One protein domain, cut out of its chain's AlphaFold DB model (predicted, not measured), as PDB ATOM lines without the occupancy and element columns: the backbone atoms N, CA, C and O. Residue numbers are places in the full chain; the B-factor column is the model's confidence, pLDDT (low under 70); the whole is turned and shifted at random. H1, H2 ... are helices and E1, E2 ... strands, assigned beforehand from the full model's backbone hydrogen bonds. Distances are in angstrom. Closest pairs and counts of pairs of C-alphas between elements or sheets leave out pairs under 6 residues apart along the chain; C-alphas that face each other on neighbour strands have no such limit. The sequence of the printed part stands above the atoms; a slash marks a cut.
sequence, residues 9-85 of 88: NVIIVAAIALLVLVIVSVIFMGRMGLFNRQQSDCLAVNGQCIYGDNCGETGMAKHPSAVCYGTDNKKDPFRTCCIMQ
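What this domain is: This is residues 9 to 85 of the 88 residues of an uncharacterized protein of Candidatus Woesearchaeota archaeon (UniProt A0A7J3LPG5). A single long helix, H1, sticks out like a handle from a small head, with residues 9 to 36 standing free. The head holds the last residues of H1, two short helices, H2 and H3, an antiparallel two-strand sheet, E1 - E2, and a long loop, residues 59 to 78. The printed part has 77 residues with three named helices and two named strands, in the order H1, H2, E1, H3, E2; its class is mostly helix. It is extended, with a radius of gyration of the C-alphas of 20.0 A and spans of 69 by 24 by 14 A.

How they stand to each other: Start at H1, residues 9 to 40, which is close to but not clearly touching H2, residues 42 to 45; their closest C-alphas, Gln 38 and Ala 44, are 6.8 A apart. Look next at E1, residues 47 to 51, and E2, residues 79 to 83, antiparallel neighbours at 147 degrees, with N 48 and O 82 within hydrogen-bond range at 2.8 A. The closest C-alphas of H2 and E2, Cys 42 and Cys 81, are 5.4 A apart. For H3, residues 54 to 58, and E2 they are Cys 55 and Cys 82, 5.4 A. H1 is apart from E1, H3 and E2. Within hydrogen-bond range are 26 of 28 O i to N i+4 pairs in H1, and 0 of 1 in H3, where 2 of 2 O i to N i+3 pairs are; H2 is too short for an i+4 pair.

Where its parts are: Find C-alpha 9 at (15.129, 57.425, 55.318); from there H1 runs 46.4 A to C-alpha 40. H2 measures 5.5 A, E1 12.9 A and H3 7.1 A. E2 runs 12.8 A to C-alpha 83 at (41.727, 31.760, 9.787).

The domain as a whole: The farthest C-alphas, Asn 9 and Glu 57, are 69.5 A apart. The printed part has no cut; H3 to E2 is a long link. Residues 35, 38 and 85 have pLDDT under 70.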
ATOM      1  N   ASN A   9      15.468  58.558  56.173       90.81
ATOM      2  CA  ASN A   9      15.129  57.425  55.318       90.81
ATOM      3  C   ASN A   9      15.641  57.583  53.876       90.81
ATOM      4  O   ASN A   9      16.129  56.622  53.289       90.81
ATOM      5  N   VAL A  10      15.586  58.788  53.307       91.44
ATOM      6  CA  VAL A  10      16.077  59.075  51.949       91.44
ATOM      7  C   VAL A  10      17.596  58.946  51.884       91.44
ATOM      8  O   VAL A  10      18.123  58.368  50.937       91.44
ATOM      9  N   ILE A  11      18.297  59.430  52.912       92.44
ATOM     10  CA  ILE A  11      19.759  59.326  53.004       92.44
ATOM     11  C   ILE A  11      20.173  57.852  53.088       92.44
ATOM     12  O   ILE A  11      21.076  57.425  52.369       92.44
ATOM     13  N   ILE A  12      19.476  57.061  53.910       94.94
ATOM     14  CA  ILE A  12      19.738  55.624  54.066       94.94
ATOM     15  C   ILE A  12      19.521  54.882  52.741       94.94
ATOM     16  O   ILE A  12      20.395  54.132  52.308       94.94
ATOM     17  N   VAL A  13      18.391  55.111  52.065       95.56
ATOM     18  CA  VAL A  13      18.091  54.446  50.786       95.56
ATOM     19  C   VAL A  13      19.107  54.833  49.710       95.56
ATOM     20  O   VAL A  13      19.588  53.957  48.989       95.56
ATOM     21  N   ALA A  14      19.494  56.109  49.628       95.56
ATOM     22  CA  ALA A  14      20.510  56.566  48.681       95.56
ATOM     23  C   ALA A  14      21.876  55.902  48.933       95.56
ATOM     24  O   ALA A  14      22.535  55.474  47.985       95.56
ATOM     25  N   ALA A  15      22.278  55.759  50.199       96.31
ATOM     26  CA  ALA A  15      23.527  55.094  50.564       96.31
ATOM     27  C   ALA A  15      23.522  53.600  50.190       96.31
ATOM     28  O   ALA A  15      24.497  53.107  49.620       96.31
ATOM     29  N   ILE A  16      22.418  52.889  50.445       97.19
ATOM     30  CA  ILE A  16      22.270  51.474  50.063       97.19
ATOM     31  C   ILE A  16      22.304  51.322  48.539       97.19
ATOM     32  O   ILE A  16      23.008  50.453  48.025       97.19
ATOM     33  N   ALA A  17      21.590  52.180  47.808       97.56
ATOM     34  CA  ALA A  17      21.558  52.135  46.350       97.56
ATOM     35  C   ALA A  17      22.953  52.346  45.739       97.56
ATOM     36  O   ALA A  17      23.357  51.596  44.848       97.56
ATOM     37  N   LEU A  18      23.715  53.317  46.256       97.12
ATOM     38  CA  LEU A  18      25.097  53.544  45.830       97.12
ATOM     39  C   LEU A  18      25.993  52.343  46.139       97.12
ATOM     40  O   LEU A  18      26.760  51.928  45.273       97.12
ATOM     41  N   LEU A  19      25.875  51.747  47.328       97.31
ATOM     42  CA  LEU A  19      26.667  50.573  47.697       97.31
ATOM     43  C   LEU A  19      26.401  49.391  46.756       97.31
ATOM     44  O   LEU A  19      27.343  48.772  46.257       97.31
ATOM     45  N   VAL A  20      25.129  49.099  46.477       97.50
ATOM     46  CA  VAL A  20      24.746  48.021  45.556       97.50
ATOM     47  C   VAL A  20      25.298  48.289  44.156       97.50
ATOM     48  O   VAL A  20      25.886  47.390  43.556       97.50
ATOM     49  N   LEU A  21      25.186  49.521  43.651       96.75
ATOM     50  CA  LEU A  21      25.718  49.895  42.338       96.75
ATOM     51  C   LEU A  21      27.241  49.708  42.270       96.75
ATOM     52  O   LEU A  21      27.748  49.153  41.292       96.75
ATOM     53  N   VAL A  22      27.973  50.098  43.315       96.31
ATOM     54  CA  VAL A  22      29.428  49.895  43.391       96.31
ATOM     55  C   VAL A  22      29.770  48.405  43.329       96.31
ATOM     56  O   VAL A  22      30.596  48.004  42.513       96.31
ATOM     57  N   ILE A  23      29.095  47.561  44.109       96.12
ATOM     58  CA  ILE A  23      29.355  46.113  44.111       96.12
ATOM     59  C   ILE A  23      29.057  45.500  42.737       96.12
ATOM     60  O   ILE A  23      29.879  44.759  42.193       96.12
ATOM     61  N   VAL A  24      27.910  45.841  42.142       95.56
ATOM     62  CA  VAL A  24      27.522  45.353  40.812       95.56
ATOM     63  C   VAL A  24      28.539  45.795  39.762       95.56
ATOM     64  O   VAL A  24      29.017  44.964  38.996       95.56
ATOM     65  N   SER A  25      28.936  47.068  39.747       92.88
ATOM     66  CA  SER A  25      29.890  47.579  38.755       92.88
ATOM     67  C   SER A  25      31.251  46.876  38.827       92.88
ATOM     68  O   SER A  25      31.778  46.492  37.783       92.88
ATOM     69  N   VAL A  26      31.779  46.597  40.025       92.25
ATOM     70  CA  VAL A  26      33.041  45.850  40.194       92.25
ATOM     71  C   VAL A  26      32.921  44.410  39.680       92.25
ATOM     72  O   VAL A  26      33.804  43.936  38.961       92.25
ATOM     73  N   ILE A  27      31.821  43.715  39.988       90.12
ATOM     74  CA  ILE A  27      31.586  42.344  39.500       90.12
ATOM     75  C   ILE A  27      31.496  42.327  37.969       90.12
ATOM     76  O   ILE A  27      32.120  41.485  37.315       90.12
ATOM     77  N   PHE A  28      30.749  43.268  37.389       87.75
ATOM     78  CA  PHE A  28      30.593  43.374  35.940       87.75
ATOM     79  C   PHE A  28      31.912  43.724  35.242       87.75
ATOM     80  O   PHE A  28      32.231  43.098  34.231       87.75
ATOM     81  N   MET A  29      32.722  44.631  35.797       86.00
ATOM     82  CA  MET A  29      34.057  44.942  35.263       86.00
ATOM     83  C   MET A  29      34.980  43.716  35.282       86.00
ATOM     84  O   MET A  29      35.657  43.441  34.290       86.00
ATOM     85  N   GLY A  30      34.959  42.928  36.362       79.56
ATOM     86  CA  GLY A  30      35.727  41.683  36.445       79.56
ATOM     87  C   GLY A  30      35.319  40.656  35.380       79.56
ATOM     88  O   GLY A  30      36.175  40.015  34.770       79.56
ATOM     89  N   ARG A  31      34.015  40.522  35.103       78.94
ATOM     90  CA  ARG A  31      33.487  39.583  34.096       78.94
ATOM     91  C   ARG A  31      33.673  40.069  32.653       78.94
ATOM     92  O   ARG A  31      33.966  39.244  31.791       78.94
ATOM     93  N   MET A  32      33.574  41.373  32.380       73.31
ATOM     94  CA  MET A  32      33.810  41.936  31.039       73.31
ATOM     95  C   MET A  32      35.236  41.686  30.538       73.31
ATOM     96  O   MET A  32      35.423  41.382  29.360       73.31
ATOM     97  N   GLY A  33      36.239  41.738  31.423       71.69
ATOM     98  CA  GLY A  33      37.622  41.413  31.062       71.69
ATOM     99  C   GLY A  33      37.802  39.968  30.575       71.69
ATOM    100  O   GLY A  33      38.569  39.720  29.648       71.69
ATOM    101  N   LEU A  34      37.062  39.018  31.154       70.19
ATOM    102  CA  LEU A  34      37.037  37.616  30.711       70.19
ATOM    103  C   LEU A  34      36.261  37.445  29.397       70.19
ATOM    104  O   LEU A  34      36.715  36.728  28.509       70.19
ATOM    105  N   PHE A  35      35.130  38.137  29.247       67.12
ATOM    106  CA  PHE A  35      34.282  38.027  28.058       67.12
ATOM    107  C   PHE A  35      34.969  38.573  26.797       67.12
ATOM    108  O   PHE A  35      34.949  37.931  25.748       67.12
ATOM    109  N   ASN A  36      35.661  39.713  26.909       70.69
ATOM    110  CA  ASN A  36      36.414  40.291  25.792       70.69
ATOM    111  C   ASN A  36      37.572  39.376  25.340       70.69
ATOM    112  O   ASN A  36      37.914  39.315  24.160       70.69
ATOM    113  N   ARG A  37      38.159  38.605  26.266       70.94
ATOM    114  CA  ARG A  37      39.192  37.610  25.936       70.94
ATOM    115  C   ARG A  37      38.624  36.438  25.151       70.94
ATOM    116  O   ARG A  37      39.194  36.088  24.129       70.94
ATOM    117  N   GLN A  38      37.487  35.890  25.579       69.12
ATOM    118  CA  GLN A  38      36.820  34.797  24.862       69.12
ATOM    119  C   GLN A  38      36.408  35.192  23.443       69.12
ATOM    120  O   GLN A  38      36.537  34.389  22.527       69.12
ATOM    121  N   GLN A  39      35.938  36.425  23.249       71.00
ATOM    122  CA  GLN A  39      35.493  36.884  21.934       71.00
ATOM    123  C   GLN A  39      36.656  37.199  20.978       71.00
ATOM    124  O   GLN A  39      36.497  37.111  19.765       71.00
ATOM    125  N   SER A  40      37.821  37.563  21.521       77.69
ATOM    126  CA  SER A  40      39.025  37.876  20.745       77.69
ATOM    127  C   SER A  40      39.987  36.697  20.604       77.69
ATOM    128  O   SER A  40      41.034  36.850  19.980       77.69
ATOM    129  N   ASP A  41      39.665  35.530  21.164       83.56
ATOM    130  CA  ASP A  41      40.512  34.347  21.054       83.56
ATOM    131  C   ASP A  41      40.501  33.816  19.616       83.56
ATOM    132  O   ASP A  41      39.446  33.579  19.022       83.56
ATOM    133  N   CYS A  42      41.690  33.602  19.055       87.25
ATOM    134  CA  CYS A  42      41.847  32.997  17.739       87.25
ATOM    135  C   CYS A  42      41.145  31.638  17.629       87.25
ATOM    136  O   CYS A  42      40.554  31.325  16.596       87.25
ATOM    137  N   LEU A  43      41.142  30.858  18.713       83.12
ATOM    138  CA  LEU A  43      40.474  29.559  18.747       83.12
ATOM    139  C   LEU A  43      38.946  29.692  18.664       83.12
ATOM    140  O   LEU A  43      38.289  28.835  18.076       83.12
ATOM    141  N   ALA A  44      38.375  30.773  19.204       83.44
ATOM    142  CA  ALA A  44      36.930  31.005  19.184       83.44
ATOM    143  C   ALA A  44      36.398  31.323  17.776       83.44
ATOM    144  O   ALA A  44      35.236  31.051  17.482       83.44
ATOM    145  N   VAL A  45      37.249  31.856  16.894       84.12
ATOM    146  CA  VAL A  45      36.914  32.152  15.489       84.12
ATOM    147  C   VAL A  45      37.323  31.031  14.524       84.12
ATOM    148  O   VAL A  45      37.448  31.270  13.326       84.12
ATOM    149  N   ASN A  46      37.537  29.806  15.027       84.81
ATOM    150  CA  ASN A  46      38.066  28.667  14.259       84.81
ATOM    151  C   ASN A  46      39.413  28.966  13.571       84.81
ATOM    152  O   ASN A  46      39.719  28.427  12.505       84.81
ATOM    153  N   GLY A  47      40.213  29.846  14.171       87.38
ATOM    154  CA  GLY A  47      41.551  30.180  13.710       87.38
ATOM    155  C   GLY A  47      42.635  29.338  14.371       87.38
ATOM    156  O   GLY A  47      42.432  28.671  15.387       87.38
ATOM    157  N   GLN A  48      43.826  29.405  13.790       88.75
ATOM    158  CA  GLN A  48      45.048  28.820  14.308       88.75
ATOM    159  C   GLN A  48      46.061  29.918  14.621       88.75
ATOM    160  O   GLN A  48      46.272  30.849  13.844       88.75
ATOM    161  N   CYS A  49      46.707  29.790  15.775       89.00
ATOM    162  CA  CYS A  49      47.790  30.672  16.181       89.00
ATOM    163  C   CYS A  49      49.114  30.182  15.609       89.00
ATOM    164  O   CYS A  49      49.683  29.214  16.114       89.00
ATOM    165  N   ILE A  50      49.608  30.870  14.582       88.19
ATOM    166  CA  ILE A  50      50.858  30.530  13.895       88.19
ATOM    167  C   ILE A  50      51.949  31.508  14.333       88.19
ATOM    168  O   ILE A  50      51.691  32.699  14.508       88.19
ATOM    169  N   TYR A  51      53.173  31.016  14.536       87.06
ATOM    170  CA  TYR A  51      54.326  31.876  14.806       87.06
ATOM    171  C   TYR A  51      54.690  32.709  13.570       87.06
ATOM    172  O   TYR A  51      54.831  32.169  12.473       87.06
ATOM    173  N   GLY A  52      54.876  34.015  13.762       82.81
ATOM    174  CA  GLY A  52      55.178  34.968  12.694       82.81
ATOM    175  C   GLY A  52      53.944  35.412  11.902       82.81
ATOM    176  O   GLY A  52      52.817  35.355  12.393       82.81
ATOM    177  N   ASP A  53      54.167  35.886  10.675       80.75
ATOM    178  CA  ASP A  53      53.119  36.335   9.740       80.75
ATOM    179  C   ASP A  53      52.976  35.353   8.564       80.75
ATOM    180  O   ASP A  53      52.845  35.735   7.407       80.75
ATOM    181  N   ASN A  54      53.033  34.053   8.871       82.75
ATOM    182  CA  ASN A  54      53.105  32.977   7.877       82.75
ATOM    183  C   ASN A  54      51.723  32.446   7.451       82.75
ATOM    184  O   ASN A  54      51.632  31.376   6.852       82.75
ATOM    185  N   CYS A  55      50.631  33.174   7.732       84.94
ATOM    186  CA  CYS A  55      49.281  32.735   7.350       84.94
ATOM    187  C   CYS A  55      49.188  32.437   5.839       84.94
ATOM    188  O   CYS A  55      48.577  31.444   5.437       84.94
ATOM    189  N   GLY A  56      49.862  33.252   5.017       79.31
ATOM    190  CA  GLY A  56      49.862  33.126   3.559       79.31
ATOM    191  C   GLY A  56      50.490  31.834   3.029       79.31
ATOM    192  O   GLY A  56      50.015  31.309   2.028       79.31
ATOM    193  N   GLU A  57      51.486  31.269   3.717       77.62
ATOM    194  CA  GLU A  57      52.119  30.001   3.311       77.62
ATOM    195  C   GLU A  57      51.179  28.805   3.507       77.62
ATOM    196  O   GLU A  57      51.243  27.819   2.778       77.62
ATOM    197  N   THR A  58      50.260  28.914   4.469       72.12
ATOM    198  CA  THR A  58      49.254  27.889   4.784       72.12
ATOM    199  C   THR A  58      47.930  28.064   4.034       72.12
ATOM    200  O   THR A  58      46.987  27.313   4.281       72.12
ATOM    201  N   GLY A  59      47.824  29.052   3.135       79.50
ATOM    202  CA  GLY A  59      46.566  29.379   2.449       79.50
ATOM    203  C   GLY A  59      45.494  29.974   3.373       79.50
ATOM    204  O   GLY A  59      44.304  29.909   3.071       79.50
ATOM    205  N   MET A  60      45.901  30.534   4.515       85.00
ATOM    206  CA  MET A  60      45.022  31.156   5.505       85.00
ATOM    207  C   MET A  60      45.177  32.680   5.473       85.00
ATOM    208  O   MET A  60      46.233  33.203   5.114       85.00
ATOM    209  N   ALA A  61      44.149  33.418   5.893       85.62
ATOM    210  CA  ALA A  61      44.246  34.870   6.043       85.62
ATOM    211  C   ALA A  61      44.387  35.275   7.503       85.62
ATOM    212  O   ALA A  61      43.857  34.644   8.416       85.62
ATOM    213  N   LYS A  62      45.077  36.392   7.711       87.12
ATOM    214  CA  LYS A  62      45.207  37.033   9.012       87.12
ATOM    215  C   LYS A  62      43.868  37.606   9.460       87.12
ATOM    216  O   LYS A  62      43.268  38.412   8.747       87.12
ATOM    217  N   HIS A  63      43.423  37.238  10.656       86.12
ATOM    218  CA  HIS A  63      42.238  37.844  11.246       86.12
ATOM    219  C   HIS A  63      42.607  39.181  11.920       86.12
ATOM    220  O   HIS A  63      43.517  39.208  12.750       86.12
ATOM    221  N   PRO A  64      41.927  40.299  11.607       80.19
ATOM    222  CA  PRO A  64      42.330  41.624  12.088       80.19
ATOM    223  C   PRO A  64      42.027  41.859  13.576       80.19
ATOM    224  O   PRO A  64      42.683  42.683  14.210       80.19
ATOM    225  N   SER A  65      41.036  41.161  14.136       80.44
ATOM    226  CA  SER A  65      40.534  41.399  15.497       80.44
ATOM    227  C   SER A  65      40.760  40.242  16.469       80.44
ATOM    228  O   SER A  65      40.566  40.421  17.670       80.44
ATOM    229  N   ALA A  66      41.192  39.076  15.979       86.44
ATOM    230  CA  ALA A  66      41.489  37.936  16.840       86.44
ATOM    231  C   ALA A  66      42.972  37.926  17.207       86.44
ATOM    232  O   ALA A  66      43.842  38.271  16.406       86.44
ATOM    233  N   VAL A  67      43.253  37.532  18.439       87.19
ATOM    234  CA  VAL A  67      44.580  37.542  19.039       87.19
ATOM    235  C   VAL A  67      44.901  36.183  19.632       87.19
ATOM    236  O   VAL A  67      44.034  35.441  20.088       87.19
ATOM    237  N   CYS A  68      46.188  35.868  19.613       87.94
ATOM    238  CA  CYS A  68      46.730  34.661  20.201       87.94
ATOM    239  C   CYS A  68      47.173  34.937  21.631       87.94
ATOM    240  O   CYS A  68      47.868  35.922  21.887       87.94
ATOM    241  N   TYR A  69      46.780  34.066  22.556       85.69
ATOM    242  CA  TYR A  69      47.172  34.162  23.958       85.69
ATOM    243  C   TYR A  69      48.257  33.126  24.306       85.69
ATOM    244  O   TYR A  69      48.252  31.988  23.828       85.69
ATOM    245  N   GLY A  70      49.240  33.545  25.101       80.50
ATOM    246  CA  GLY A  70      50.266  32.705  25.728       80.50
ATOM    247  C   GLY A  70      49.730  31.814  26.839       80.50
ATOM    248  O   GLY A  70      48.611  31.993  27.319       80.50
ATOM    249  N   THR A  71      50.558  30.876  27.302       79.25
ATOM    250  CA  THR A  71      50.286  30.080  28.516       79.25
ATOM    251  C   THR A  71      50.168  30.953  29.768       79.25
ATOM    252  O   THR A  71      49.601  30.542  30.776       79.25
ATOM    253  N   ASP A  72      50.682  32.178  29.703       81.50
ATOM    254  CA  ASP A  72      50.588  33.229  30.709       81.50
ATOM    255  C   ASP A  72      49.317  34.093  30.581       81.50
ATOM    256  O   ASP A  72      49.170  35.081  31.302       81.50
ATOM    257  N   ASN A  73      48.374  33.726  29.701       75.88
ATOM    258  CA  ASN A  73      47.125  34.455  29.444       75.88
ATOM    259  C   ASN A  73      47.328  35.913  28.986       75.88
ATOM    260  O   ASN A  73      46.449  36.766  29.171       75.88
ATOM    261  N   LYS A  74      48.481  36.222  28.385       82.25
ATOM    262  CA  LYS A  74      48.761  37.523  27.766       82.25
ATOM    263  C   LYS A  74      48.743  37.403  26.253       82.25
ATOM    264  O   LYS A  74      48.966  36.327  25.708       82.25
ATOM    265  N   LYS A  75      48.453  38.521  25.582       84.62
ATOM    266  CA  LYS A  75      48.544  38.612  24.123       84.62
ATOM    267  C   LYS A  75      49.980  38.294  23.716       84.62
ATOM    268  O   LYS A  75      50.899  38.993  24.139       84.62
ATOM    269  N   ASP A  76      50.143  37.259  22.911       85.25
ATOM    270  CA  ASP A  76      51.434  36.841  22.396       85.25
ATOM    271  C   ASP A  76      51.756  37.661  21.136       85.25
ATOM    272  O   ASP A  76      51.032  37.555  20.143       85.25
ATOM    273  N   PRO A  77      52.791  38.520  21.158       83.19
ATOM    274  CA  PRO A  77      53.133  39.349  20.008       83.19
ATOM    275  C   PRO A  77      53.797  38.551  18.878       83.19
ATOM    276  O   PRO A  77      53.891  39.061  17.764       83.19
ATOM    277  N   PHE A  78      54.259  37.325  19.142       85.75
ATOM    278  CA  PHE A  78      54.969  36.499  18.164       85.75
ATOM    279  C   PHE A  78      54.049  35.559  17.394       85.75
ATOM    280  O   PHE A  78      54.496  34.926  16.436       85.75
ATOM    281  N   ARG A  79      52.783  35.444  17.808       87.81
ATOM    282  CA  ARG A  79      51.798  34.578  17.161       87.81
ATOM    283  C   ARG A  79      50.680  35.399  16.540       87.81
ATOM    284  O   ARG A  79      50.058  36.233  17.197       87.81
ATOM    285  N   THR A  80      50.406  35.123  15.274       88.56
ATOM    286  CA  THR A  80      49.330  35.747  14.510       88.56
ATOM    287  C   THR A  80      48.157  34.783  14.403       88.56
ATOM    288  O   THR A  80      48.347  33.580  14.229       88.56
ATOM    289  N   CYS A  81      46.937  35.315  14.508       89.75
ATOM    290  CA  CYS A  81      45.742  34.523  14.266       89.75
ATOM    291  C   CYS A  81      45.483  34.383  12.766       89.75
ATOM    292  O   CYS A  81      45.204  35.375  12.084       89.75
ATOM    293  N   CYS A  82      45.547  33.150  12.275       90.25
ATOM    294  CA  CYS A  82      45.255  32.792  10.898       90.25
ATOM    295  C   CYS A  82      43.929  32.030  10.851       90.25
ATOM    296  O   CYS A  82      43.751  31.056  11.576       90.25
ATOM    297  N   ILE A  83      42.998  32.453  10.008       88.75
ATOM    298  CA  ILE A  83      41.727  31.760   9.787       88.75
ATOM    299  C   ILE A  83      41.678  31.227   8.359       88.75
ATOM    300  O   ILE A  83      42.203  31.848   7.428       88.75
ATOM    301  N   MET A  84      41.028  30.081   8.170       78.12
ATOM    302  CA  MET A  84      40.690  29.623   6.826       78.12
ATOM    303  C   MET A  84      39.693  30.620   6.239       78.12
ATOM    304  O   MET A  84      38.611  30.807   6.795       78.12
ATOM    305  N   GLN A  85      40.050  31.287   5.140       67.38
ATOM    306  CA  GLN A  85      39.062  32.075   4.412       67.38
ATOM    307  C   GLN A  85      38.062  31.110   3.782       67.38
ATOM    308  O   GLN A  85      38.305  30.546   2.719       67.38
TER     309      GLN A  85